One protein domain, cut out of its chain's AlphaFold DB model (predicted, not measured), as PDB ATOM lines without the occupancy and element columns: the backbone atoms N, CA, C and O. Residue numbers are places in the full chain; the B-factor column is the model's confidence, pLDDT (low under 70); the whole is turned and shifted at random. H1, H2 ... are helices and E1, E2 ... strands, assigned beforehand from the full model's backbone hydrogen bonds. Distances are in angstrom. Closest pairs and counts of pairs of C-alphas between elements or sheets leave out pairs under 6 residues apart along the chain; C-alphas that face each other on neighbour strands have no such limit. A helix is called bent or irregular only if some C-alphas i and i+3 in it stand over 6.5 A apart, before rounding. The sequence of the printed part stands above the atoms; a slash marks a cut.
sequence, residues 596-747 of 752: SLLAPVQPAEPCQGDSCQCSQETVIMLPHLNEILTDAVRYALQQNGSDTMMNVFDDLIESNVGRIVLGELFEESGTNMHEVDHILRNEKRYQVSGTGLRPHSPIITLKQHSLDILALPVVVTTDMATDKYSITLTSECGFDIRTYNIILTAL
ATOM      1  N   SER A 596      19.956  -1.498 -31.717       91.12
ATOM      2  CA  SER A 596      19.950  -0.127 -32.233       91.12
ATOM      3  C   SER A 596      19.293  -0.085 -33.610       91.12
ATOM      4  O   SER A 596      19.555  -0.956 -34.435       91.12
ATOM      5  N   LEU A 597      18.466   0.928 -33.862       90.56
ATOM      6  CA  LEU A 597      17.802   1.163 -35.143       90.56
ATOM      7  C   LEU A 597      18.204   2.529 -35.696       90.56
ATOM      8  O   LEU A 597      18.406   3.482 -34.941       90.56
ATOM      9  N   LEU A 598      18.307   2.615 -37.018       89.00
ATOM     10  CA  LEU A 598      18.572   3.865 -37.723       89.00
ATOM     11  C   LEU A 598      17.247   4.549 -38.064       89.00
ATOM     12  O   LEU A 598      16.300   3.885 -38.490       89.00
ATOM     13  N   ALA A 599      17.196   5.866 -37.893       86.62
ATOM     14  CA  ALA A 599      16.060   6.688 -38.287       86.62
ATOM     15  C   ALA A 599      16.558   7.873 -39.132       86.62
ATOM     16  O   ALA A 599      17.232   8.758 -38.593       86.62
ATOM     17  N   PRO A 600      16.277   7.896 -40.447       82.75
ATOM     18  CA  PRO A 600      16.705   8.986 -41.309       82.75
ATOM     19  C   PRO A 600      15.905  10.253 -41.002       82.75
ATOM     20  O   PRO A 600      14.674  10.234 -40.996       82.75
ATOM     21  N   VAL A 601      16.587  11.366 -40.762       80.06
ATOM     22  CA  VAL A 601      15.969  12.669 -40.497       80.06
ATOM     23  C   VAL A 601      16.349  13.625 -41.619       80.06
ATOM     24  O   VAL A 601      17.515  13.710 -42.019       80.06
ATOM     25  N   GLN A 602      15.359  14.349 -42.139       69.38
ATOM     26  CA  GLN A 602      15.620  15.429 -43.083       69.38
ATOM     27  C   GLN A 602      16.315  16.593 -42.357       69.38
ATOM     28  O   GLN A 602      15.898  16.960 -41.252       69.38
ATOM     29  N   PRO A 603      17.372  17.187 -42.938       59.62
ATOM     30  CA  PRO A 603      17.982  18.381 -42.364       59.62
ATOM     31  C   PRO A 603      16.916  19.477 -42.240       59.62
ATOM     32  O   PRO A 603      16.215  19.769 -43.204       59.62
ATOM     33  N   ALA A 604      16.760  20.051 -41.041       57.41
ATOM     34  CA  ALA A 604      15.792  21.120 -40.820       57.41
ATOM     35  C   ALA A 604      16.117  22.311 -41.733       57.41
ATOM     36  O   ALA A 604      17.200  22.892 -41.623       57.41
ATOM     37  N   GLU A 605      15.186  22.702 -42.603       54.41
ATOM     38  CA  GLU A 605      15.256  24.021 -43.229       54.41
ATOM     39  C   GLU A 605      15.110  25.095 -42.134       54.41
ATOM     40  O   GLU A 605      14.296  24.931 -41.219       54.41
ATOM     41  N   PRO A 606      15.903  26.184 -42.160       51.72
ATOM     42  CA  PRO A 606      15.842  27.212 -41.131       51.72
ATOM     43  C   PRO A 606      14.488  27.929 -41.178       51.72
ATOM     44  O   PRO A 606      14.250  28.812 -42.000       51.72
ATOM     45  N   CYS A 607      13.599  27.551 -40.265       55.19
ATOM     46  CA  CYS A 607      12.299  28.176 -40.089       55.19
ATOM     47  C   CYS A 607      12.481  29.634 -39.618       55.19
ATOM     48  O   CYS A 607      12.920  29.872 -38.493       55.19
ATOM     49  N   GLN A 608      12.153  30.627 -40.453       49.53
ATOM     50  CA  GLN A 608      12.088  32.032 -40.029       49.53
ATOM     51  C   GLN A 608      10.668  32.380 -39.555       49.53
ATOM     52  O   GLN A 608       9.769  32.578 -40.369       49.53
ATOM     53  N   GLY A 609      10.474  32.472 -38.233       51.47
ATOM     54  CA  GLY A 609       9.274  33.050 -37.611       51.47
ATOM     55  C   GLY A 609       8.946  32.482 -36.221       51.47
ATOM     56  O   GLY A 609       8.955  31.268 -36.030       51.47
ATOM     57  N   ASP A 610       8.568  33.356 -35.279       53.06
ATOM     58  CA  ASP A 610       8.281  33.074 -33.851       53.06
ATOM     59  C   ASP A 610       7.039  32.184 -33.576       53.06
ATOM     60  O   ASP A 610       6.532  32.125 -32.459       53.06
ATOM     61  N   SER A 611       6.518  31.475 -34.581       51.53
ATOM     62  CA  SER A 611       5.373  30.557 -34.436       51.53
ATOM     63  C   SER A 611       5.559  29.201 -35.127       51.53
ATOM     64  O   SER A 611       4.604  28.435 -35.245       51.53
ATOM     65  N   CYS A 612       6.781  28.864 -35.550       50.06
ATOM     66  CA  CYS A 612       7.049  27.582 -36.196       50.06
ATOM     67  C   CYS A 612       7.469  26.517 -35.165       50.06
ATOM     68  O   CYS A 612       8.623  26.466 -34.741       50.06
ATOM     69  N   GLN A 613       6.545  25.634 -34.766       52.12
ATOM     70  CA  GLN A 613       6.913  24.339 -34.181       52.12
ATOM     71  C   GLN A 613       7.408  23.439 -35.319       52.12
ATOM     72  O   GLN A 613       6.633  22.688 -35.902       52.12
ATOM     73  N   CYS A 614       8.688  23.548 -35.678       56.69
ATOM     74  CA  CYS A 614       9.301  22.668 -36.673       56.69
ATOM     75  C   CYS A 614       9.529  21.287 -36.042       56.69
ATOM     76  O   CYS A 614      10.606  20.982 -35.534       56.69
ATOM     77  N   SER A 615       8.467  20.481 -35.996       63.75
ATOM     78  CA  SER A 615       8.513  19.084 -35.581       63.75
ATOM     79  C   SER A 615       9.132  18.256 -36.702       63.75
ATOM     80  O   SER A 615       8.544  18.123 -37.774       63.75
ATOM     81  N   GLN A 616      10.328  17.717 -36.469       75.44
ATOM     82  CA  GLN A 616      10.946  16.783 -37.405       75.44
ATOM     83  C   GLN A 616      10.244  15.431 -37.294       75.44
ATOM     84  O   GLN A 616      10.222  14.819 -36.225       75.44
ATOM     85  N   GLU A 617       9.670  14.964 -38.397       83.12
ATOM     86  CA  GLU A 617       9.096  13.627 -38.494       83.12
ATOM     87  C   GLU A 617      10.095  12.668 -39.136       83.12
ATOM     88  O   GLU A 617      10.835  13.017 -40.056       83.12
ATOM     89  N   THR A 618      10.125  11.441 -38.632       87.12
ATOM     90  CA  THR A 618      10.906  10.344 -39.202       87.12
ATOM     91  C   THR A 618      10.133   9.039 -39.055       87.12
ATOM     92  O   THR A 618       9.170   8.941 -38.291       87.12
ATOM     93  N   VAL A 619      10.537   8.021 -39.806       89.75
ATOM     94  CA  VAL A 619       9.935   6.690 -39.769       89.75
ATOM     95  C   VAL A 619      10.971   5.709 -39.247       89.75
ATOM     96  O   VAL A 619      12.057   5.577 -39.807       89.75
ATOM     97  N   ILE A 620      10.620   5.004 -38.175       91.44
ATOM     98  CA  ILE A 620      11.449   3.944 -37.608       91.44
ATOM     99  C   ILE A 620      10.985   2.611 -38.176       91.44
ATOM    100  O   ILE A 620       9.812   2.254 -38.086       91.44
ATOM    101  N   MET A 621      11.931   1.869 -38.740       92.75
ATOM    102  CA  MET A 621      11.701   0.550 -39.313       92.75
ATOM    103  C   MET A 621      11.860  -0.511 -38.218       92.75
ATOM    104  O   MET A 621      12.974  -0.909 -37.880       92.75
ATOM    105  N   LEU A 622      10.743  -0.927 -37.617       91.44
ATOM    106  CA  LEU A 622      10.708  -1.915 -36.538       91.44
ATOM    107  C   LEU A 622      10.617  -3.339 -37.107       91.44
ATOM    108  O   LEU A 622       9.633  -3.651 -37.781       91.44
ATOM    109  N   PRO A 623      11.577  -4.234 -36.823       91.56
ATOM    110  CA  PRO A 623      11.480  -5.620 -37.260       91.56
ATOM    111  C   PRO A 623      10.347  -6.343 -36.522       91.56
ATOM    112  O   PRO A 623      10.152  -6.171 -35.314       91.56
ATOM    113  N   HIS A 624       9.594  -7.164 -37.255       90.31
ATOM    114  CA  HIS A 624       8.560  -8.008 -36.669       90.31
ATOM    115  C   HIS A 624       9.165  -9.171 -35.860       90.31
ATOM    116  O   HIS A 624       8.776  -9.387 -34.704       90.31
ATOM    117  N   LEU A 625      10.149  -9.865 -36.443       87.00
ATOM    118  CA  LEU A 625      10.943 -10.905 -35.793       87.00
ATOM    119  C   LEU A 625      11.930 -10.309 -34.784       87.00
ATOM    120  O   LEU A 625      12.580  -9.295 -35.032       87.00
ATOM    121  N   ASN A 626      12.071 -10.974 -33.641       85.25
ATOM    122  CA  ASN A 626      13.169 -10.724 -32.715       85.25
ATOM    123  C   ASN A 626      13.803 -12.068 -32.348       85.25
ATOM    124  O   ASN A 626      13.312 -12.780 -31.473       85.25
ATOM    125  N   GLU A 627      14.886 -12.384 -33.056       85.44
ATOM    126  CA  GLU A 627      15.617 -13.656 -32.986       85.44
ATOM    127  C   GLU A 627      16.107 -13.972 -31.566       85.44
ATOM    128  O   GLU A 627      16.139 -15.129 -31.157       85.44
ATOM    129  N   ILE A 628      16.358 -12.941 -30.750       88.69
ATOM    130  CA  ILE A 628      16.831 -13.106 -29.373       88.69
ATOM    131  C   ILE A 628      15.801 -13.872 -28.515       88.69
ATOM    132  O   ILE A 628      16.192 -14.597 -27.604       88.69
ATOM    133  N   LEU A 629      14.489 -13.774 -28.796       89.12
ATOM    134  CA  LEU A 629      13.485 -14.540 -28.037       89.12
ATOM    135  C   LEU A 629      13.582 -16.038 -28.328       89.12
ATOM    136  O   LEU A 629      13.584 -16.843 -27.399       89.12
ATOM    137  N   THR A 630      13.643 -16.413 -29.607       89.31
ATOM    138  CA  THR A 630      13.741 -17.817 -30.023       89.31
ATOM    139  C   THR A 630      15.076 -18.415 -29.594       89.31
ATOM    140  O   THR A 630      15.099 -19.533 -29.080       89.31
ATOM    141  N   ASP A 631      16.158 -17.637 -29.674       91.38
ATOM    142  CA  ASP A 631      17.482 -18.029 -29.189       91.38
ATOM    143  C   ASP A 631      17.496 -18.268 -27.676       91.38
ATOM    144  O   ASP A 631      18.136 -19.210 -27.208       91.38
ATOM    145  N   ALA A 632      16.771 -17.457 -26.899       92.56
ATOM    146  CA  ALA A 632      16.669 -17.630 -25.452       92.56
ATOM    147  C   ALA A 632      15.968 -18.942 -25.076       92.56
ATOM    148  O   ALA A 632      16.468 -19.674 -24.221       92.56
ATOM    149  N   VAL A 633      14.849 -19.265 -25.737       92.19
ATOM    150  CA  VAL A 633      14.128 -20.535 -25.525       92.19
ATOM    151  C   VAL A 633      14.998 -21.716 -25.942       92.19
ATOM    152  O   VAL A 633      15.134 -22.684 -25.194       92.19
ATOM    153  N   ARG A 634      15.651 -21.614 -27.104       92.00
ATOM    154  CA  ARG A 634      16.575 -22.634 -27.603       92.00
ATOM    155  C   ARG A 634      17.728 -22.874 -26.630       92.00
ATOM    156  O   ARG A 634      18.016 -24.017 -26.296       92.00
ATOM    157  N   TYR A 635      18.355 -21.812 -26.126       91.44
ATOM    158  CA  TYR A 635      19.425 -21.899 -25.131       91.44
ATOM    159  C   TYR A 635      18.952 -22.572 -23.836       91.44
ATOM    160  O   TYR A 635      19.636 -23.439 -23.295       91.44
ATOM    161  N   ALA A 636      17.769 -22.201 -23.349       90.12
ATOM    162  CA  ALA A 636      17.189 -22.779 -22.145       90.12
ATOM    163  C   ALA A 636      16.864 -24.279 -22.306       90.12
ATOM    164  O   ALA A 636      16.969 -25.038 -21.342       90.12
ATOM    165  N   LEU A 637      16.526 -24.716 -23.524       89.00
ATOM    166  CA  LEU A 637      16.285 -26.121 -23.853       89.00
ATOM    167  C   LEU A 637      17.557 -26.955 -23.996       89.00
ATOM    168  O   LEU A 637      17.534 -28.131 -23.646       89.00
ATOM    169  N   GLN A 638      18.660 -26.376 -24.472       85.75
ATOM    170  CA  GLN A 638      19.916 -27.104 -24.709       85.75
ATOM    171  C   GLN A 638      20.460 -27.830 -23.472       85.75
ATOM    172  O   GLN A 638      21.198 -28.798 -23.619       85.75
ATOM    173  N   GLN A 639      20.106 -27.382 -22.265       76.50
ATOM    174  CA  GLN A 639      20.560 -28.015 -21.023       76.50
ATOM    175  C   GLN A 639      19.812 -29.320 -20.702       76.50
ATOM    176  O   GLN A 639      20.387 -30.210 -20.084       76.50
ATOM    177  N   ASN A 640      18.556 -29.458 -21.144       78.12
ATOM    178  CA  ASN A 640      17.688 -30.598 -20.798       78.12
ATOM    179  C   ASN A 640      17.213 -31.406 -22.016       78.12
ATOM    180  O   ASN A 640      16.635 -32.488 -21.867       78.12
ATOM    181  N   GLY A 641      17.428 -30.879 -23.220       81.56
ATOM    182  CA  GLY A 641      17.069 -31.491 -24.489       81.56
ATOM    183  C   GLY A 641      18.227 -32.262 -25.120       81.56
ATOM    184  O   GLY A 641      19.397 -32.002 -24.866       81.56
ATOM    185  N   SER A 642      17.889 -33.225 -25.975       86.75
ATOM    186  CA  SER A 642      18.854 -33.899 -26.845       86.75
ATOM    187  C   SER A 642      19.042 -33.117 -28.145       86.75
ATOM    188  O   SER A 642      18.176 -32.329 -28.525       86.75
ATOM    189  N   ASP A 643      20.109 -33.407 -28.892       87.88
ATOM    190  CA  ASP A 643      20.327 -32.818 -30.223       87.88
ATOM    191  C   ASP A 643      19.119 -33.030 -31.153       87.88
ATOM    192  O   ASP A 643      18.717 -32.138 -31.894       87.88
ATOM    193  N   THR A 644      18.471 -34.197 -31.064       89.19
ATOM    194  CA  THR A 644      17.236 -34.482 -31.805       89.19
ATOM    195  C   THR A 644      16.091 -33.564 -31.385       89.19
ATOM    196  O   THR A 644      15.359 -33.091 -32.248       89.19
ATOM    197  N   MET A 645      15.934 -33.285 -30.087       89.06
ATOM    198  CA  MET A 645      14.915 -32.341 -29.617       89.06
ATOM    199  C   MET A 645      15.190 -30.917 -30.092       89.06
ATOM    200  O   MET A 645      14.238 -30.200 -30.380       89.06
ATOM    201  N   MET A 646      16.460 -30.515 -30.205       92.19
ATOM    202  CA  MET A 646      16.811 -29.186 -30.714       92.19
ATOM    203  C   MET A 646      16.425 -29.046 -32.185       92.19
ATOM    204  O   MET A 646      15.794 -28.062 -32.545       92.19
ATOM    205  N   ASN A 647      16.696 -30.067 -33.004       90.81
ATOM    206  CA  ASN A 647      16.264 -30.071 -34.404       90.81
ATOM    207  C   ASN A 647      14.732 -30.010 -34.522       90.81
ATOM    208  O   ASN A 647      14.202 -29.246 -35.317       90.81
ATOM    209  N   VAL A 648      14.014 -30.768 -33.685       90.62
ATOM    210  CA  VAL A 648      12.542 -30.722 -33.645       90.62
ATOM    211  C   VAL A 648      12.037 -29.339 -33.223       90.62
ATOM    212  O   VAL A 648      11.062 -28.856 -33.786       90.62
ATOM    213  N   PHE A 649      12.677 -28.687 -32.251       93.31
ATOM    214  CA  PHE A 649      12.326 -27.320 -31.864       93.31
ATOM    215  C   PHE A 649      12.529 -26.336 -33.023       93.31
ATOM    216  O   PHE A 649      11.607 -25.581 -33.329       93.31
ATOM    217  N   ASP A 650      13.696 -26.389 -33.673       91.62
ATOM    218  CA  ASP A 650      14.063 -25.515 -34.791       91.62
ATOM    219  C   ASP A 650      13.083 -25.693 -35.980       91.62
ATOM    220  O   ASP A 650      12.659 -24.707 -36.576       91.62
ATOM    221  N   ASP A 651      12.608 -26.914 -36.256       90.81
ATOM    222  CA  ASP A 651      11.598 -27.172 -37.299       90.81
ATOM    223  C   ASP A 651      10.186 -26.681 -36.903       90.81
ATOM    224  O   ASP A 651       9.422 -26.150 -37.719       90.81
ATOM    225  N   LEU A 652       9.784 -26.889 -35.644       92.44
ATOM    226  CA  LEU A 652       8.423 -26.584 -35.193       92.44
ATOM    227  C   LEU A 652       8.199 -25.086 -34.958       92.44
ATOM    228  O   LEU A 652       7.085 -24.607 -35.191       92.44
ATOM    229  N   ILE A 653       9.223 -24.345 -34.520       91.56
ATOM    230  CA  ILE A 653       9.102 -22.919 -34.187       91.56
ATOM    231  C   ILE A 653       8.755 -22.061 -35.408       91.56
ATOM    232  O   ILE A 653       8.117 -21.024 -35.245       91.56
ATOM    233  N   GLU A 654       9.083 -22.500 -36.628       87.00
ATOM    234  CA  GLU A 654       8.804 -21.762 -37.867       87.00
ATOM    235  C   GLU A 654       7.314 -21.782 -38.252       87.00
ATOM    236  O   GLU A 654       6.772 -20.796 -38.767       87.00
ATOM    237  N   SER A 655       6.591 -22.865 -37.945       90.44
ATOM    238  CA  SER A 655       5.204 -23.053 -38.390       90.44
ATOM    239  C   SER A 655       4.160 -22.695 -37.322       90.44
ATOM    240  O   SER A 655       4.344 -22.930 -36.131       90.44
ATOM    241  N   ASN A 656       2.995 -22.182 -37.747       88.69
ATOM    242  CA  ASN A 656       1.878 -21.888 -36.832       88.69
ATOM    243  C   ASN A 656       1.431 -23.128 -36.038       88.69
ATOM    244  O   ASN A 656       1.134 -23.025 -34.853       88.69
ATOM    245  N   VAL A 657       1.355 -24.286 -36.704       91.69
ATOM    246  CA  VAL A 657       0.937 -25.552 -36.077       91.69
ATOM    247  C   VAL A 657       2.021 -26.056 -35.131       91.69
ATOM    248  O   VAL A 657       1.710 -26.472 -34.021       91.69
ATOM    249  N   GLY A 658       3.292 -25.967 -35.530       92.62
ATOM    250  CA  GLY A 658       4.406 -26.405 -34.699       92.62
ATOM    251  C   GLY A 658       4.534 -25.611 -33.402       92.62
ATOM    252  O   GLY A 658       4.771 -26.210 -32.362       92.62
ATOM    253  N   ARG A 659       4.254 -24.302 -33.409       92.75
ATOM    254  CA  ARG A 659       4.213 -23.490 -32.177       92.75
ATOM    255  C   ARG A 659       3.126 -23.915 -31.191       92.75
ATOM    256  O   ARG A 659       3.360 -23.854 -29.989       92.75
ATOM    257  N   ILE A 660       1.970 -24.372 -31.678       91.88
ATOM    258  CA  ILE A 660       0.911 -24.929 -30.818       91.88
ATOM    259  C   ILE A 660       1.402 -26.233 -30.179       91.88
ATOM    260  O   ILE A 660       1.323 -26.381 -28.966       91.88
ATOM    261  N   VAL A 661       1.996 -27.123 -30.984       93.00
ATOM    262  CA  VAL A 661       2.571 -28.391 -30.502       93.00
ATOM    263  C   VAL A 661       3.682 -28.147 -29.477       93.00
ATOM    264  O   VAL A 661       3.724 -28.815 -28.451       93.00
ATOM    265  N   LEU A 662       4.565 -27.170 -29.707       92.62
ATOM    266  CA  LEU A 662       5.596 -26.789 -28.739       92.62
ATOM    267  C   LEU A 662       4.991 -26.301 -27.420       92.62
ATOM    268  O   LEU A 662       5.498 -26.657 -26.361       92.62
ATOM    269  N   GLY A 663       3.905 -25.524 -27.476       92.19
ATOM    270  CA  GLY A 663       3.184 -25.077 -26.285       92.19
ATOM    271  C   GLY A 663       2.663 -26.246 -25.450       92.19
ATOM    272  O   GLY A 663       2.926 -26.296 -24.252       92.19
ATOM    273  N   GLU A 664       2.014 -27.218 -26.094       90.50
ATOM    274  CA  GLU A 664       1.524 -28.438 -25.434       90.50
ATOM    275  C   GLU A 664       2.677 -29.269 -24.845       90.50
ATOM    276  O   GLU A 664       2.610 -29.687 -23.691       90.50
ATOM    277  N   LEU A 665       3.777 -29.445 -25.586       90.69
ATOM    278  CA  LEU A 665       4.956 -30.182 -25.111       90.69
ATOM    279  C   LEU A 665       5.618 -29.523 -23.890       90.69
ATOM    280  O   LEU A 665       6.070 -30.228 -22.985       90.69
ATOM    281  N   PHE A 666       5.696 -28.189 -23.858       91.25
ATOM    282  CA  PHE A 666       6.220 -27.452 -22.705       91.25
ATOM    283  C   PHE A 666       5.293 -27.561 -21.494       91.25
ATOM    284  O   PHE A 666       5.773 -27.759 -20.376       91.25
ATOM    285  N   GLU A 667       3.981 -27.467 -21.696       89.50
ATOM    286  CA  GLU A 667       3.000 -27.581 -20.618       89.50
ATOM    287  C   GLU A 667       3.001 -28.992 -20.005       89.50
ATOM    288  O   GLU A 667       3.117 -29.136 -18.786       89.50
ATOM    289  N   GLU A 668       2.988 -30.041 -20.834       87.06
ATOM    290  CA  GLU A 668       3.055 -31.438 -20.381       87.06
ATOM    291  C   GLU A 668       4.361 -31.770 -19.652       87.06
ATOM    292  O   GLU A 668       4.386 -32.613 -18.750       87.06
ATOM    293  N   SER A 669       5.462 -31.112 -20.019       82.06
ATOM    294  CA  SER A 669       6.751 -31.313 -19.360       82.06
ATOM    295  C   SER A 669       6.875 -30.566 -18.030       82.06
ATOM    296  O   SER A 669       7.858 -30.785 -17.318       82.06
ATOM    297  N   GLY A 670       5.913 -29.701 -17.687       83.00
ATOM    298  CA  GLY A 670       5.895 -28.884 -16.472       83.00
ATOM    299  C   GLY A 670       6.601 -27.530 -16.596       83.00
ATOM    300  O   GLY A 670       6.933 -26.930 -15.574       83.00
ATOM    301  N   THR A 671       6.886 -27.054 -17.812       87.88
ATOM    302  CA  THR A 671       7.481 -25.724 -18.034       87.88
ATOM    303  C   THR A 671       6.523 -24.632 -17.560       87.88
ATOM    304  O   THR A 671       5.318 -24.704 -17.805       87.88
ATOM    305  N   ASN A 672       7.041 -23.573 -16.928       87.38
ATOM    306  CA  ASN A 672       6.209 -22.418 -16.607       87.38
ATOM    307  C   ASN A 672       5.793 -21.689 -17.892       87.38
ATOM    308  O   ASN A 672       6.593 -21.004 -18.530       87.38
ATOM    309  N   MET A 673       4.517 -21.797 -18.255       89.19
ATOM    310  CA  MET A 673       4.005 -21.221 -19.496       89.19
ATOM    311  C   MET A 673       4.072 -19.689 -19.538       89.19
ATOM    312  O   MET A 673       4.091 -19.125 -20.630       89.19
ATOM    313  N   HIS A 674       4.209 -18.987 -18.407       87.19
ATOM    314  CA  HIS A 674       4.461 -17.540 -18.426       87.19
ATOM    315  C   HIS A 674       5.780 -17.170 -19.132       87.19
ATOM    316  O   HIS A 674       5.861 -16.114 -19.768       87.19
ATOM    317  N   GLU A 675       6.773 -18.063 -19.103       88.69
ATOM    318  CA  GLU A 675       8.075 -17.866 -19.746       88.69
ATOM    319  C   GLU A 675       8.031 -18.020 -21.264       88.69
ATOM    320  O   GLU A 675       8.779 -17.348 -21.967       88.69
ATOM    321  N   VAL A 676       7.157 -18.884 -21.785       91.62
ATOM    322  CA  VAL A 676       7.227 -19.321 -23.189       91.62
ATOM    323  C   VAL A 676       5.962 -19.036 -23.992       91.62
ATOM    324  O   VAL A 676       6.075 -18.748 -25.181       91.62
ATOM    325  N   ASP A 677       4.771 -19.020 -23.377       91.75
ATOM    326  CA  ASP A 677       3.490 -18.834 -24.083       91.75
ATOM    327  C   ASP A 677       3.502 -17.557 -24.909       91.75
ATOM    328  O   ASP A 677       3.133 -17.537 -26.082       91.75
ATOM    329  N   HIS A 678       3.996 -16.477 -24.306       90.56
ATOM    330  CA  HIS A 678       4.071 -15.214 -24.997       90.56
ATOM    331  C   HIS A 678       4.971 -15.357 -26.241       90.56
ATOM    332  O   HIS A 678       4.585 -14.876 -27.297       90.56
ATOM    333  N   ILE A 679       6.122 -16.022 -26.173       92.50
ATOM    334  CA  ILE A 679       7.060 -16.190 -27.302       92.50
ATOM    335  C   ILE A 679       6.435 -16.978 -28.462       92.50
ATOM    336  O   ILE A 679       6.681 -16.664 -29.625       92.50
ATOM    337  N   LEU A 680       5.583 -17.961 -28.169       92.44
ATOM    338  CA  LEU A 680       4.964 -18.837 -29.171       92.44
ATOM    339  C   LEU A 680       3.802 -18.188 -29.946       92.44
ATOM    340  O   LEU A 680       3.320 -18.750 -30.932       92.44
ATOM    341  N   ARG A 681       3.342 -16.992 -29.553       90.56
ATOM    342  CA  ARG A 681       2.231 -16.306 -30.235       90.56
ATOM    343  C   ARG A 681       2.633 -15.806 -31.620       90.56
ATOM    344  O   ARG A 681       3.679 -15.195 -31.802       90.56
ATOM    345  N   ASN A 682       1.733 -15.969 -32.590       88.38
ATOM    346  CA  ASN A 682       1.946 -15.487 -33.961       88.38
ATOM    347  C   ASN A 682       1.996 -13.958 -34.046       88.38
ATOM    348  O   ASN A 682       2.777 -13.405 -34.816       88.38
ATOM    349  N   GLU A 683       1.174 -13.275 -33.253       91.19
ATOM    350  CA  GLU A 683       1.106 -11.820 -33.199       91.19
ATOM    351  C   GLU A 683       0.965 -11.319 -31.762       91.19
ATOM    352  O   GLU A 683       0.391 -11.986 -30.897       91.19
ATOM    353  N   LYS A 684       1.498 -10.123 -31.508       90.88
ATOM    354  CA  LYS A 684       1.373  -9.432 -30.226       90.88
ATOM    355  C   LYS A 684       1.140  -7.950 -30.403       90.88
ATOM    356  O   LYS A 684       1.741  -7.313 -31.267       90.88
ATOM    357  N   ARG A 685       0.334  -7.401 -29.501       94.00
ATOM    358  CA  ARG A 685       0.120  -5.966 -29.360       94.00
ATOM    359  C   ARG A 685       1.067  -5.391 -28.312       94.00
ATOM    360  O   ARG A 685       1.264  -5.993 -27.253       94.00
ATOM    361  N   TYR A 686       1.639  -4.236 -28.623       94.69
ATOM    362  CA  TYR A 686       2.581  -3.516 -27.774       94.69
ATOM    363  C   TYR A 686       2.123  -2.087 -27.560       94.69
ATOM    364  O   TYR A 686       1.756  -1.409 -28.519       94.69
ATOM    365  N   GLN A 687       2.227  -1.620 -26.322       95.62
ATOM    366  CA  GLN A 687       2.217  -0.207 -26.001       95.62
ATOM    367  C   GLN A 687       3.596   0.385 -26.306       95.62
ATOM    368  O   GLN A 687       4.619  -0.150 -25.878       95.62
ATOM    369  N   VAL A 688       3.615   1.483 -27.057       94.62
ATOM    370  CA  VAL A 688       4.840   2.152 -27.502       94.62
ATOM    371  C   VAL A 688       5.068   3.402 -26.666       94.62
ATOM    372  O   VAL A 688       4.201   4.270 -26.567       94.62
ATOM    373  N   SER A 689       6.260   3.515 -26.094       92.38
ATOM    374  CA  SER A 689       6.742   4.722 -25.425       92.38
ATOM    375  C   SER A 689       8.109   5.107 -25.981       92.38
ATOM    376  O   SER A 689       8.856   4.243 -26.440       92.38
ATOM    377  N   GLY A 690       8.434   6.397 -25.989       88.69
ATOM    378  CA  GLY A 690       9.698   6.893 -26.526       88.69
ATOM    379  C   GLY A 690      10.355   7.917 -25.609       88.69
ATOM    380  O   GLY A 690       9.671   8.672 -24.920       88.69
ATOM    381  N   THR A 691      11.686   7.934 -25.609       89.06
ATOM    382  CA  THR A 691      12.506   8.975 -24.971       89.06
ATOM    383  C   THR A 691      13.050   9.875 -26.074       89.06
ATOM    384  O   THR A 691      13.685   9.370 -26.998       89.06
ATOM    385  N   GLY A 692      12.751  11.178 -26.033       84.44
ATOM    386  CA  GLY A 692      13.095  12.130 -27.107       84.44
ATOM    387  C   GLY A 692      12.327  11.920 -28.426       84.44
ATOM    388  O   GLY A 692      12.568  12.623 -29.407       84.44
ATOM    389  N   LEU A 693      11.411  10.947 -28.463       86.75
ATOM    390  CA  LEU A 693      10.603  10.568 -29.620       86.75
ATOM    391  C   LEU A 693       9.152  10.379 -29.190       86.75
ATOM    392  O   LEU A 693       8.874   9.709 -28.193       86.75
ATOM    393  N   ARG A 694       8.218  10.906 -29.979       88.88
ATOM    394  CA  ARG A 694       6.783  10.706 -29.786       88.88
ATOM    395  C   ARG A 694       6.210   9.853 -30.923       88.88
ATOM    396  O   ARG A 694       6.130  10.339 -32.050       88.88
ATOM    397  N   PRO A 695       5.791   8.604 -30.664       90.06
ATOM    398  CA  PRO A 695       5.157   7.778 -31.684       90.06
ATOM    399  C   PRO A 695       3.752   8.287 -32.023       90.06
ATOM    400  O   PRO A 695       3.007   8.701 -31.134       90.06
ATOM    401  N   HIS A 696       3.377   8.229 -33.305       88.25
ATOM    402  CA  HIS A 696       2.023   8.582 -33.755       88.25
ATOM    403  C   HIS A 696       0.978   7.579 -33.263       88.25
ATOM    404  O   HIS A 696      -0.120   7.955 -32.853       88.25
ATOM    405  N   SER A 697       1.347   6.300 -33.275       88.19
ATOM    406  CA  SER A 697       0.509   5.203 -32.807       88.19
ATOM    407  C   SER A 697       0.977   4.758 -31.421       88.19
ATOM    408  O   SER A 697       2.093   4.250 -31.299       88.19
ATOM    409  N   PRO A 698       0.148   4.897 -30.368       88.12
ATOM    410  CA  PRO A 698       0.510   4.453 -29.021       88.12
ATOM    411  C   PRO A 698       0.479   2.926 -28.873       88.12
ATOM    412  O   PRO A 698       1.013   2.397 -27.901       88.12
ATOM    413  N   ILE A 699      -0.162   2.220 -29.814       93.38
ATOM    414  CA  ILE A 699      -0.265   0.762 -29.842       93.38
ATOM    415  C   ILE A 699       0.089   0.264 -31.242       93.38
ATOM    416  O   ILE A 699      -0.424   0.787 -32.232       93.38
ATOM    417  N   ILE A 700       0.926  -0.768 -31.315       94.00
ATOM    418  CA  ILE A 700       1.301  -1.451 -32.560       94.00
ATOM    419  C   ILE A 700       1.101  -2.961 -32.428       94.00
ATOM    420  O   ILE A 700       1.139  -3.495 -31.320       94.00
ATOM    421  N   THR A 701       0.933  -3.654 -33.554       94.25
ATOM    422  CA  THR A 701       0.874  -5.122 -33.602       94.25
ATOM    423  C   THR A 701       2.073  -5.655 -34.371       94.25
ATOM    424  O   THR A 701       2.285  -5.271 -35.520       94.25
ATOM    425  N   LEU A 702       2.842  -6.555 -33.757       92.25
ATOM    426  CA  LEU A 702       3.959  -7.236 -34.404       92.25
ATOM    427  C   LEU A 702       3.662  -8.730 -34.587       92.25
ATOM    428  O   LEU A 702       3.342  -9.417 -33.619       92.25
ATOM    429  N   LYS A 703       3.820  -9.237 -35.816       91.56
ATOM    430  CA  LYS A 703       3.846 -10.667 -36.152       91.56
ATOM    431  C   LYS A 703       5.185 -11.293 -35.738       91.56
ATOM    432  O   LYS A 703       6.151 -11.207 -36.479       91.56
ATOM    433  N   GLN A 704       5.265 -11.897 -34.557       83.56
ATOM    434  CA  GLN A 704       6.539 -12.215 -33.887       83.56
ATOM    435  C   GLN A 704       7.480 -13.153 -34.653       83.56
ATOM    436  O   GLN A 704       8.675 -13.140 -34.386       83.56
ATOM    437  N   HIS A 705       6.936 -13.938 -35.583       88.88
ATOM    438  CA  HIS A 705       7.649 -14.955 -36.362       88.88
ATOM    439  C   HIS A 705       7.661 -14.629 -37.866       88.88
ATOM    440  O   HIS A 705       7.709 -15.528 -38.696       88.88
ATOM    441  N   SER A 706       7.543 -13.343 -38.229       89.38
ATOM    442  CA  SER A 706       7.603 -12.865 -39.619       89.38
ATOM    443  C   SER A 706       8.850 -12.018 -39.865       89.38
ATOM    444  O   SER A 706       9.193 -11.171 -39.042       89.38
ATOM    445  N   LEU A 707       9.470 -12.186 -41.037       89.50
ATOM    446  CA  LEU A 707      10.580 -11.351 -41.522       89.50
ATOM    447  C   LEU A 707      10.128  -9.965 -42.021       89.50
ATOM    448  O   LEU A 707      10.949  -9.175 -42.481       89.50
ATOM    449  N   ASP A 708       8.830  -9.670 -41.944       90.94
ATOM    450  CA  ASP A 708       8.281  -8.362 -42.293       90.94
ATOM    451  C   ASP A 708       8.901  -7.234 -41.433       90.94
ATOM    452  O   ASP A 708       9.406  -7.446 -40.324       90.94
ATOM    453  N   ILE A 709       8.755  -5.986 -41.886       92.50
ATOM    454  CA  ILE A 709       9.159  -4.792 -41.130       92.50
ATOM    455  C   ILE A 709       7.974  -3.826 -41.015       92.50
ATOM    456  O   ILE A 709       7.300  -3.538 -42.004       92.50
ATOM    457  N   LEU A 710       7.730  -3.306 -39.809       93.75
ATOM    458  CA  LEU A 710       6.706  -2.305 -39.529       93.75
ATOM    459  C   LEU A 710       7.307  -0.896 -39.582       93.75
ATOM    460  O   LEU A 710       8.184  -0.554 -38.790       93.75
ATOM    461  N   ALA A 711       6.777  -0.049 -40.460       92.88
ATOM    462  CA  ALA A 711       7.075   1.379 -40.469       92.88
ATOM    463  C   ALA A 711       6.300   2.092 -39.345       92.88
ATOM    464  O   ALA A 711       5.068   2.131 -39.367       92.88
ATOM    465  N   LEU A 712       7.012   2.664 -38.370       92.75
ATOM    466  CA  LEU A 712       6.439   3.448 -37.275       92.75
ATOM    467  C   LEU A 712       6.793   4.936 -37.437       92.75
ATOM    468  O   LEU A 712       7.931   5.320 -37.158       92.75
ATOM    469  N   PRO A 713       5.835   5.792 -37.835       91.62
ATOM    470  CA  PRO A 713       6.036   7.237 -37.863       91.62
ATOM    471  C   PRO A 713       6.200   7.807 -36.450       91.62
ATOM    472  O   PRO A 713       5.361   7.579 -35.566       91.62
ATOM    473  N   VAL A 714       7.242   8.606 -36.233       89.94
ATOM    474  CA  VAL A 714       7.537   9.265 -34.956       89.94
ATOM    475  C   VAL A 714       7.910  10.733 -35.153       89.94
ATOM    476  O   VAL A 714       8.492  11.114 -36.165       89.94
ATOM    477  N   VAL A 715       7.594  11.550 -34.153       87.75
ATOM    478  CA  VAL A 715       7.987  12.958 -34.078       87.75
ATOM    479  C   VAL A 715       9.194  13.089 -33.153       87.75
ATOM    480  O   VAL A 715       9.139  12.642 -32.005       87.75
ATOM    481  N   VAL A 716      10.266  13.720 -33.622       84.50
ATOM    482  CA  VAL A 716      11.423  14.081 -32.797       84.50
ATOM    483  C   VAL A 716      11.064  15.317 -31.976       84.50
ATOM    484  O   VAL A 716      10.708  16.363 -32.520       84.50
ATOM    485  N   THR A 717      11.115  15.197 -30.652       74.81
ATOM    486  CA  THR A 717      10.783  16.304 -29.745       74.81
ATOM    487  C   THR A 717      12.017  17.176 -29.528       74.81
ATOM    488  O   THR A 717      13.040  16.671 -29.078       74.81
ATOM    489  N   THR A 718      11.924  18.479 -29.799       62.16
ATOM    490  CA  THR A 718      13.027  19.461 -29.712       62.16
ATOM    491  C   THR A 718      13.390  19.902 -28.285       62.16
ATOM    492  O   THR A 718      14.022  20.944 -28.103       62.16
ATOM    493  N   ASP A 719      13.017  19.134 -27.258       55.62
ATOM    494  CA  ASP A 719      13.358  19.474 -25.873       55.62
ATOM    495  C   ASP A 719      14.873  19.304 -25.643       55.62
ATOM    496  O   ASP A 719      15.434  18.213 -25.747       55.62
ATOM    497  N   MET A 720      15.533  20.428 -25.351       46.97
ATOM    498  CA  MET A 720      16.982  20.701 -25.395       46.97
ATOM    499  C   MET A 720      17.861  19.945 -24.367       46.97
ATOM    500  O   MET A 720      18.831  20.508 -23.861       46.97
ATOM    501  N   ALA A 721      17.561  18.693 -24.010       51.41
ATOM    502  CA  ALA A 721      18.326  17.980 -22.976       51.41
ATOM    503  C   ALA A 721      18.579  16.477 -23.200       51.41
ATOM    504  O   ALA A 721      19.249  15.864 -22.367       51.41
ATOM    505  N   THR A 722      18.089  15.852 -24.276       56.69
ATOM    506  CA  THR A 722      18.275  14.401 -24.478       56.69
ATOM    507  C   THR A 722      19.129  14.071 -25.700       56.69
ATOM    508  O   THR A 722      18.615  13.956 -26.805       56.69
ATOM    509  N   ASP A 723      20.413  13.776 -25.471       65.44
ATOM    510  CA  ASP A 723      21.331  13.178 -26.467       65.44
ATOM    511  C   ASP A 723      21.042  11.682 -26.737       65.44
ATOM    512  O   ASP A 723      21.800  10.996 -27.425       65.44
ATOM    513  N   LYS A 724      19.974  11.127 -26.148       80.06
ATOM    514  CA  LYS A 724      19.622   9.703 -26.223       80.06
ATOM    515  C   LYS A 724      18.174   9.536 -26.662       80.06
ATOM    516  O   LYS A 724      17.262   9.865 -25.907       80.06
ATOM    517  N   TYR A 725      17.990   8.955 -27.842       88.75
ATOM    518  CA  TYR A 725      16.685   8.592 -28.382       88.75
ATOM    519  C   TYR A 725      16.446   7.093 -28.209       88.75
ATOM    520  O   TYR A 725      17.319   6.276 -28.513       88.75
ATOM    521  N   SER A 726      15.268   6.711 -27.722       91.38
ATOM    522  CA  SER A 726      14.900   5.299 -27.591       91.38
ATOM    523  C   SER A 726      13.408   5.077 -27.773       91.38
ATOM    524  O   SER A 726      12.601   5.972 -27.522       91.38
ATOM    525  N   ILE A 727      13.044   3.863 -28.183       92.81
ATOM    526  CA  ILE A 727      11.665   3.372 -28.181       92.81
ATOM    527  C   ILE A 727      11.587   2.115 -27.334       92.81
ATOM    528  O   ILE A 727      12.347   1.173 -27.547       92.81
ATOM    529  N   THR A 728      10.642   2.099 -26.400       93.69
ATOM    530  CA  THR A 728      10.319   0.944 -25.568       93.69
ATOM    531  C   THR A 728       8.943   0.408 -25.948       93.69
ATOM    532  O   THR A 728       7.952   1.141 -25.949       93.69
ATOM    533  N   LEU A 729       8.899  -0.880 -26.268       94.06
ATOM    534  CA  LEU A 729       7.704  -1.650 -26.569       94.06
ATOM    535  C   LEU A 729       7.386  -2.526 -25.360       94.06
ATOM    536  O   LEU A 729       8.190  -3.382 -24.997       94.06
ATOM    537  N   THR A 730       6.213  -2.350 -24.764       94.12
ATOM    538  CA  THR A 730       5.730  -3.185 -23.655       94.12
ATOM    539  C   THR A 730       4.527  -3.982 -24.132       94.12
ATOM    540  O   THR A 730       3.553  -3.398 -24.602       94.12
ATOM    541  N   SER A 731       4.593  -5.312 -24.075       93.44
ATOM    542  CA  SER A 731       3.485  -6.155 -24.529       93.44
ATOM    543  C   SER A 731       2.245  -5.982 -23.650       93.44
ATOM    544  O   SER A 731       2.356  -5.719 -22.455       93.44
ATOM    545  N   GLU A 732       1.050  -6.193 -24.212       91.31
ATOM    546  CA  GLU A 732      -0.205  -6.128 -23.438       91.31
ATOM    547  C   GLU A 732      -0.251  -7.131 -22.271       91.31
ATOM    548  O   GLU A 732      -0.862  -6.849 -21.244       91.31
ATOM    549  N   CYS A 733       0.411  -8.291 -22.394       87.44
ATOM    550  CA  CYS A 733       0.523  -9.261 -21.300       87.44
ATOM    551  C   CYS A 733       1.567  -8.876 -20.239       87.44
ATOM    552  O   CYS A 733       1.667  -9.546 -19.217       87.44
ATOM    553  N   GLY A 734       2.369  -7.837 -20.484       88.81
ATOM    554  CA  GLY A 734       3.404  -7.359 -19.573       88.81
ATOM    555  C   GLY A 734       4.640  -8.252 -19.466       88.81
ATOM    556  O   GLY A 734       5.545  -7.889 -18.733       88.81
ATOM    557  N   PHE A 735       4.711  -9.388 -20.170       89.88
ATOM    558  CA  PHE A 735       5.826 -10.344 -20.063       89.88
ATOM    559  C   PHE A 735       7.019 -10.036 -20.974       89.88
ATOM    560  O   PHE A 735       8.123 -10.483 -20.681       89.88
ATOM    561  N   ASP A 736       6.805  -9.251 -22.033       91.19
ATOM    562  CA  ASP A 736       7.811  -8.915 -23.044       91.19
ATOM    563  C   ASP A 736       8.012  -7.398 -23.089       91.19
ATOM    564  O   ASP A 736       7.065  -6.643 -23.336       91.19
ATOM    565  N   ILE A 737       9.249  -6.959 -22.857       92.19
ATOM    566  CA  ILE A 737       9.657  -5.560 -22.962       92.19
ATOM    567  C   ILE A 737      10.863  -5.481 -23.892       92.19
ATOM    568  O   ILE A 737      11.866  -6.161 -23.683       92.19
ATOM    569  N   ARG A 738      10.780  -4.631 -24.918       90.50
ATOM    570  CA  ARG A 738      11.852  -4.430 -25.899       90.50
ATOM    571  C   ARG A 738      12.222  -2.967 -25.955       90.50
ATOM    572  O   ARG A 738      11.351  -2.134 -26.165       90.50
ATOM    573  N   THR A 739      13.505  -2.666 -25.842       92.06
ATOM    574  CA  THR A 739      13.997  -1.287 -25.889       92.06
ATOM    575  C   THR A 739      14.988  -1.156 -27.028       92.06
ATOM    576  O   THR A 739      16.008  -1.837 -27.037       92.06
ATOM    577  N   TYR A 740      14.719  -0.279 -27.987       92.31
ATOM    578  CA  TYR A 740      15.622   0.004 -29.096       92.31
ATOM    579  C   TYR A 740      16.243   1.382 -28.914       92.31
ATOM    580  O   TYR A 740      15.533   2.367 -28.706       92.31
ATOM    581  N   ASN A 741      17.568   1.454 -29.019       92.81
ATOM    582  CA  ASN A 741      18.263   2.728 -29.154       92.81
ATOM    583  C   ASN A 741      18.048   3.249 -30.573       92.81
ATOM    584  O   ASN A 741      18.228   2.502 -31.531       92.81
ATOM    585  N   ILE A 742      17.687   4.517 -30.719       91.06
ATOM    586  CA  ILE A 742      17.464   5.126 -32.028       91.06
ATOM    587  C   ILE A 742      18.633   6.050 -32.348       91.06
ATOM    588  O   ILE A 742      18.969   6.944 -31.572       91.06
ATOM    589  N   ILE A 743      19.264   5.817 -33.495       88.56
ATOM    590  CA  ILE A 743      20.351   6.642 -34.018       88.56
ATOM    591  C   ILE A 743      19.778   7.458 -35.175       88.56
ATOM    592  O   ILE A 743      19.405   6.901 -36.208       88.56
ATOM    593  N   LEU A 744      19.695   8.774 -34.985       84.62
ATOM    594  CA  LEU A 744      19.243   9.692 -36.027       84.62
ATOM    595  C   LEU A 744      20.364   9.880 -37.056       84.62
ATOM    596  O   LEU A 744      21.480  10.256 -36.692       84.62
ATOM    597  N   THR A 745      20.080   9.627 -38.331       81.50
ATOM    598  CA  THR A 745      21.033   9.802 -39.438       81.50
ATOM    599  C   THR A 745      20.551  10.891 -40.387       81.50
ATOM    600  O   THR A 745      19.370  10.958 -40.711       81.50
ATOM    601  N   ALA A 746      21.448  11.764 -40.847       73.25
ATOM    602  CA  ALA A 746      21.092  12.781 -41.836       73.25
ATOM    603  C   ALA A 746      20.942  12.140 -43.224       73.25
ATOM    604  O   ALA A 746      21.819  11.390 -43.653       73.25
ATOM    605  N   LEU A 747      19.857  12.457 -43.933       64.19
ATOM    606  CA  LEU A 747      19.704  12.094 -45.342       64.19
ATOM    607  C   LEU A 747      20.694  12.906 -46.195       64.19
ATOM    608  O   LEU A 747      20.591  14.131 -46.281       64.19
TER     609      LEU A 747
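Overview. This is residues 596 to 747 of the 752 residues of the protein "(diamondback moth) hypothetical protein" of Plutella xylostella (UniProt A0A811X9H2). Strands E1, E8, E7, E3, E5, E6 and E2 wrap into a nearly closed barrel, loosest between E5 and E6, with a head of four helices, H1 to H4, at one end. From the other end a long loop reaches out, and its residues 607 to 612 stick out. The printed part has 152 residues with four named helices and eight named strands, in the order E1 E2 H1 H2 H3 H4 E3 E4 E5 E6 E7 E8. One sheet, E1 E8 E7 E3 E5, is mixed, the other, E2 E6 E4, is antiparallel, and the class is mixed, helices and strands. The whole is loose, with a radius of gyration of the C-alphas of 19.7 A and spans of 67 by 27 by 25 A.

Arrangement. Start at the larger sheet, curled and strongly twisted: E1 (residues 596 to 601), E8 (737 to 746), E7 (725 to 731), E3 (683 to 691) and E5 (699 to 703). E1 and E8 are parallel, with N 597 and O 741 2.8 A apart. E7 and E8 form a hairpin, with N 729 and O 738 at 2.8 A. E3 is antiparallel to E7, N 689 to O 728 2.9 A, and to E5, N 686 to O 700 2.8 A. In the smaller sheet, E2 (616 to 623) and E4 (693 to 695) are the edge strands and E6 (709 to 716) the inner one; look for N 620 and O 712 at 2.9 A, and N 694 and O 715 at 2.8 A. The closest C-alphas of E1 and E2, Ala 599 and Ile 620, are 5.4 A apart; those of E5 and E6, Leu 702 and Leu 710, are 7.6 A apart. The helices H1 (627 to 638), H2 (643 to 654), H3 (656 to 668) and H4 (673 to 680) are on neither sheet; their packing is part aligned, part crossed, with 2 of 4 touching pairs at a shallow tilt. H3 and H4, a hairpin, touch at a shallow tilt of 12 degrees, closest at C-alphas 659 and 680, 5.6 A. H2, with residues 649 to 653 alone, touches H3 at a steep tilt of 48 degrees, closest at C-alphas 652 and 658, 4.1 A. H1 and H2 are a hairpin too, closest at C-alphas 638 and 646, 7.1 A. Every O i to N i+4 pair is within hydrogen-bond range in H1, but 7 of 8 in H2, 8 of 9 in H3 and 2 of 4 in H4.

Along the chain. Find C-alpha 596 at (19.950, -0.127, -32.233), where E1 begins. E8 runs 28.7 A to C-alpha 746 at (21.092, 12.781, -41.836); E3 measures 25.1 A, E2 22.4 A, E6 20.8 A and E7 20.2 A. H3, 19.1 A long, begins at C-alpha 656, (1.878, -21.888, -36.832). H4 is irregular: C-alphas 675 and 678 are 7.1 A apart.

Size, cuts and confidence. The C-alphas farthest apart, of Gly 609 and Ser 642, are 68.5 A apart. The printed part has no cut, and the link from E1 to E2 is long, 14 residues. Confidence is low, under 70, at residues 602 to 615, 718 to 723 and 747.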